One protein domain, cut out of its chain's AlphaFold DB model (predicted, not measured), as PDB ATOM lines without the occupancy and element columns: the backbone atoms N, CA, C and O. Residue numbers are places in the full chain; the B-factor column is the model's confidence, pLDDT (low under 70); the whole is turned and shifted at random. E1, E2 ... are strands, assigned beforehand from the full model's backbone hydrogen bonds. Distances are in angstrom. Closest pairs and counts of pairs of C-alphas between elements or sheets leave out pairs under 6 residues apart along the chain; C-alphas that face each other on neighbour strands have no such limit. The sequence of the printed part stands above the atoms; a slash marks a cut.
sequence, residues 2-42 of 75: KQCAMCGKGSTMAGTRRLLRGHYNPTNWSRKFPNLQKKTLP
ATOM      1  N   LYS A   2     202.928 174.241 207.951       85.44
ATOM      2  CA  LYS A   2     204.120 174.784 208.643       85.44
ATOM      3  C   LYS A   2     203.682 175.542 209.901       85.44
ATOM      4  O   LYS A   2     202.966 176.534 209.789       85.44
ATOM      5  N   GLN A   3     204.098 175.069 211.071       92.75
ATOM      6  CA  GLN A   3     203.760 175.651 212.371       92.75
ATOM      7  C   GLN A   3     205.015 175.765 213.239       92.75
ATOM      8  O   GLN A   3     206.009 175.077 213.005       92.75
ATOM      9  N   CYS A   4     204.984 176.662 214.219       93.12
ATOM     10  CA  CYS A   4     206.059 176.778 215.200       93.12
ATOM     11  C   CYS A   4     206.019 175.595 216.174       93.12
ATOM     12  O   CYS A   4     205.029 175.446 216.886       93.12
ATOM     13  N   ALA A   5     207.110 174.835 216.288       90.75
ATOM     14  CA  ALA A   5     207.198 173.695 217.208       90.75
ATOM     15  C   ALA A   5     207.056 174.085 218.695       90.75
ATOM     16  O   ALA A   5     206.570 173.300 219.493       90.75
ATOM     17  N   MET A   6     207.438 175.314 219.068       89.31
ATOM     18  CA  MET A   6     207.426 175.774 220.468       89.31
ATOM     19  C   MET A   6     206.086 176.361 220.929       89.31
ATOM     20  O   MET A   6     205.777 176.327 222.112       89.31
ATOM     21  N   CYS A   7     205.321 176.993 220.034       90.56
ATOM     22  CA  CYS A   7     204.110 177.740 220.414       90.56
ATOM     23  C   CYS A   7     202.893 177.452 219.534       90.56
ATOM     24  O   CYS A   7     201.894 178.157 219.637       90.56
ATOM     25  N   GLY A   8     202.991 176.497 218.606       92.06
ATOM     26  CA  GLY A   8     201.888 176.082 217.735       92.06
ATOM     27  C   GLY A   8     201.430 177.125 216.713       92.06
ATOM     28  O   GLY A   8     200.505 176.866 215.950       92.06
ATOM     29  N   LYS A   9     202.059 178.310 216.652       93.38
ATOM     30  CA  LYS A   9     201.658 179.377 215.723       93.38
ATOM     31  C   LYS A   9     201.675 178.875 214.281       93.38
ATOM     32  O   LYS A   9     202.741 178.549 213.751       93.38
ATOM     33  N   GLY A  10     200.496 178.855 213.668       92.69
ATOM     34  CA  GLY A  10     200.267 178.537 212.264       92.69
ATOM     35  C   GLY A  10     199.850 179.762 211.456       92.69
ATOM     36  O   GLY A  10     199.850 180.890 211.946       92.69
ATOM     37  N   SER A  11     199.514 179.536 210.189       93.44
ATOM     38  CA  SER A  11     198.974 180.584 209.325       93.44
ATOM     39  C   SER A  11     197.538 180.933 209.699       93.44
ATOM     40  O   SER A  11     196.739 180.027 209.932       93.44
ATOM     41  N   THR A  12     197.186 182.213 209.644       93.94
ATOM     42  CA  THR A  12     195.822 182.700 209.888       93.94
ATOM     43  C   THR A  12     195.304 183.484 208.687       93.94
ATOM     44  O   THR A  12     196.080 184.047 207.914       93.94
ATOM     45  N   MET A  13     193.986 183.502 208.501       95.31
ATOM     46  CA  MET A  13     193.341 184.397 207.539       95.31
ATOM     47  C   MET A  13     193.077 185.734 208.225       95.31
ATOM     48  O   MET A  13     192.473 185.763 209.293       95.31
ATOM     49  N   ALA A  14     193.535 186.831 207.625       94.25
ATOM     50  CA  ALA A  14     193.280 188.167 208.145       94.25
ATOM     51  C   ALA A  14     192.870 189.124 207.021       94.25
ATOM     52  O   ALA A  14     193.520 189.197 205.970       94.25
ATOM     53  N   GLY A  15     191.801 189.879 207.274       93.75
ATOM     54  CA  GLY A  15     191.393 191.008 206.449       93.75
ATOM     55  C   GLY A  15     192.443 192.115 206.476       93.75
ATOM     56  O   GLY A  15     193.047 192.399 207.512       93.75
ATOM     57  N   THR A  16     192.669 192.747 205.330       91.50
ATOM     58  CA  THR A  16     193.473 193.972 205.249       91.50
ATOM     59  C   THR A  16     192.551 195.187 205.252       91.50
ATOM     60  O   THR A  16     191.425 195.109 204.767       91.50
ATOM     61  N   ARG A  17     193.001 196.296 205.842       93.00
ATOM     62  CA  ARG A  17     192.313 197.590 205.776       93.00
ATOM     63  C   ARG A  17     193.262 198.613 205.176       93.00
ATOM     64  O   ARG A  17     194.438 198.633 205.544       93.00
ATOM     65  N   ARG A  18     192.765 199.443 204.264       91.25
ATOM     66  CA  ARG A  18     193.537 200.526 203.641       91.25
ATOM     67  C   ARG A  18     192.851 201.857 203.910       91.25
ATOM     68  O   ARG A  18     191.640 201.967 203.750       91.25
ATOM     69  N   LEU A  19     193.633 202.850 204.329       92.25
ATOM     70  CA  LEU A  19     193.139 204.207 204.526       92.25
ATOM     71  C   LEU A  19     192.967 204.862 203.157       92.25
ATOM     72  O   LEU A  19     193.948 205.058 202.439       92.25
ATOM     73  N   LEU A  20     191.729 205.184 202.793       85.44
ATOM     74  CA  LEU A  20     191.409 205.926 201.576       85.44
ATOM     75  C   LEU A  20     190.581 207.146 201.968       85.44
ATOM     76  O   LEU A  20     189.552 206.999 202.622       85.44
ATOM     77  N   ARG A  21     191.063 208.340 201.590       85.62
ATOM     78  CA  ARG A  21     190.410 209.646 201.814       85.62
ATOM     79  C   ARG A  21     189.721 209.777 203.190       85.62
ATOM     80  O   ARG A  21     188.578 210.201 203.276       85.62
ATOM     81  N   GLY A  22     190.427 209.395 204.261       88.12
ATOM     82  CA  GLY A  22     189.994 209.604 205.650       88.12
ATOM     83  C   GLY A  22     189.386 208.396 206.374       88.12
ATOM     84  O   GLY A  22     189.303 208.442 207.598       88.12
ATOM     85  N   HIS A  23     189.035 207.296 205.689       90.69
ATOM     86  CA  HIS A  23     188.481 206.097 206.347       90.69
ATOM     87  C   HIS A  23     189.220 204.790 206.005       90.69
ATOM     88  O   HIS A  23     189.702 204.596 204.885       90.69
ATOM     89  N   TYR A  24     189.321 203.884 206.986       94.69
ATOM     90  CA  TYR A  24     189.937 202.565 206.823       94.69
ATOM     91  C   TYR A  24     188.949 201.578 206.206       94.69
ATOM     92  O   TYR A  24     188.192 200.909 206.909       94.69
ATOM     93  N   ASN A  25     189.010 201.432 204.888       92.81
ATOM     94  CA  ASN A  25     188.127 200.529 204.166       92.81
ATOM     95  C   ASN A  25     188.658 199.087 204.206       92.81
ATOM     96  O   ASN A  25     189.856 198.870 203.971       92.81
ATOM     97  N   PRO A  26     187.804 198.090 204.510       91.56
ATOM     98  CA  PRO A  26     188.173 196.687 204.401       91.56
ATOM     99  C   PRO A  26     188.436 196.336 202.935       91.56
ATOM    100  O   PRO A  26     187.664 196.675 202.044       91.56
ATOM    101  N   THR A  27     189.556 195.669 202.690       89.00
ATOM    102  CA  THR A  27     189.956 195.185 201.368       89.00
ATOM    103  C   THR A  27     189.916 193.656 201.358       89.00
ATOM    104  O   THR A  27     189.096 193.043 202.039       89.00
ATOM    105  N   ASN A  28     190.797 193.005 200.599       92.56
ATOM    106  CA  ASN A  28     190.802 191.552 200.499       92.56
ATOM    107  C   ASN A  28     191.368 190.867 201.763       92.56
ATOM    108  O   ASN A  28     192.229 191.405 202.480       92.56
ATOM    109  N   TRP A  29     190.909 189.644 202.008       94.69
ATOM    110  CA  TRP A  29     191.467 188.740 203.002       94.69
ATOM    111  C   TRP A  29     192.711 188.065 202.444       94.69
ATOM    112  O   TRP A  29     192.741 187.586 201.314       94.69
ATOM    113  N   SER A  30     193.763 188.016 203.251       94.31
ATOM    114  CA  SER A  30     195.010 187.357 202.873       94.31
ATOM    115  C   SER A  30     195.464 186.426 203.984       94.31
ATOM    116  O   SER A  30     195.260 186.698 205.170       94.31
ATOM    117  N   ARG A  31     196.107 185.322 203.599       94.25
ATOM    118  CA  ARG A  31     196.750 184.434 204.561       94.25
ATOM    119  C   ARG A  31     198.013 185.108 205.092       94.25
ATOM    120  O   ARG A  31     198.881 185.515 204.322       94.25
ATOM    121  N   LYS A  32     198.122 185.221 206.411       93.62
ATOM    122  CA  LYS A  32     199.320 185.693 207.104       93.62
ATOM    123  C   LYS A  32     200.060 184.493 207.669       93.62
ATOM    124  O   LYS A  32     199.480 183.659 208.362       93.62
ATOM    125  N   PHE A  33     201.342 184.399 207.340       94.06
ATOM    126  CA  PHE A  33     202.206 183.324 207.809       94.06
ATOM    127  C   PHE A  33     203.062 183.807 208.979       94.06
ATOM    128  O   PHE A  33     203.556 184.937 208.950       94.06
ATOM    129  N   PRO A  34     203.278 182.966 210.001       94.00
ATOM    130  CA  PRO A  34     204.276 183.250 211.016       94.00
ATOM    131  C   PRO A  34     205.668 183.229 210.376       94.00
ATOM    132  O   PRO A  34     205.953 182.400 209.513       94.00
ATOM    133  N   ASN A  35     206.552 184.124 210.823       94.50
ATOM    134  CA  ASN A  35     207.949 184.134 210.394       94.50
ATOM    135  C   ASN A  35     208.692 182.957 211.055       94.50
ATOM    136  O   ASN A  35     209.194 183.083 212.175       94.50
ATOM    137  N   LEU A  36     208.642 181.788 210.409       94.31
ATOM    138  CA  LEU A  36     209.251 180.539 210.864       94.31
ATOM    139  C   LEU A  36     210.665 180.397 210.304       94.31
ATOM    140  O   LEU A  36     210.863 180.475 209.096       94.31
ATOM    141  N   GLN A  37     211.613 180.080 211.179       93.69
ATOM    142  CA  GLN A  37     213.015 179.878 210.841       93.69
ATOM    143  C   GLN A  37     213.494 178.523 211.378       93.69
ATOM    144  O   GLN A  37     213.078 178.088 212.454       93.69
ATOM    145  N   LYS A  38     214.389 177.855 210.639       93.00
ATOM    146  CA  LYS A  38     215.066 176.636 211.111       93.00
ATOM    147  C   LYS A  38     216.100 177.013 212.169       93.00
ATOM    148  O   LYS A  38     216.962 177.845 211.891       93.00
ATOM    149  N   LYS A  39     216.044 176.393 213.346       89.62
ATOM    150  CA  LYS A  39     217.021 176.602 214.421       89.62
ATOM    151  C   LYS A  39     217.296 175.299 215.169       89.62
ATOM    152  O   LYS A  39     216.405 174.464 215.297       89.62
ATOM    153  N   THR A  40     218.524 175.157 215.657       90.56
ATOM    154  CA  THR A  40     218.914 174.089 216.581       90.56
ATOM    155  C   THR A  40     218.477 174.462 217.998       90.56
ATOM    156  O   THR A  40     218.789 175.551 218.490       90.56
ATOM    157  N   LEU A  41     217.686 173.594 218.616       85.81
ATOM    158  CA  LEU A  41     217.243 173.694 220.000       85.81
ATOM    159  C   LEU A  41     218.411 173.407 220.957       85.81
ATOM    160  O   LEU A  41     219.381 172.764 220.557       85.81
ATOM    161  N   PRO A  42     218.326 173.836 222.230       82.62
ATOM    162  CA  PRO A  42     219.324 173.470 223.238       82.62
ATOM    163  C   PRO A  42     219.405 171.954 223.479       82.62
ATOM    164  O   PRO A  42     220.419 171.479 223.967       82.62
TER     165      PRO A  42
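What this domain is: This is residues 2 to 42 of the 75 residues of an uncharacterized protein of Candidatus Harrisonbacteria bacterium CG10_big_fil_rev_8_21_14_0_10_42_17 (UniProt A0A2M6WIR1). A long two-stranded hairpin, E1 and E2, makes one end of a rod, and a tail with the short strand E3 makes the other. Before the hairpin, residues 2 to 11 form a loop with no named element. The printed part has 41 residues, with three named strands in the order E1, E2, E3 and no named helix: all strand. It is extended, with a radius of gyration of the C-alphas of 15.6 A and spans of 51 by 14 by 13 A.

Where its parts are: E1, residues 12 to 20, begins at C-alpha 12 (195.822, 182.700, 209.888) and is 25.1 A long. E2, residues 23 to 32, is 23.1 A long and bends by 69 degrees at residue 28. E3, residues 36 to 40, ends at C-alpha 40 (218.914, 174.089, 216.581).

How they stand to each other: E1 and E2 form an antiparallel hairpin, their directions at 153 degrees. N 14 and O 30, 3.0 A, and N 27 and O 16, 2.8 A, are within hydrogen-bond range. E3 pairs with no named strand and is apart from E1 and E2.

The domain as a whole: The C-alphas farthest apart, of Arg 21 and Pro 42, are 51.0 A apart. The printed part has no cut, both links are tight, and no printed residue is under 70 in pLDDT.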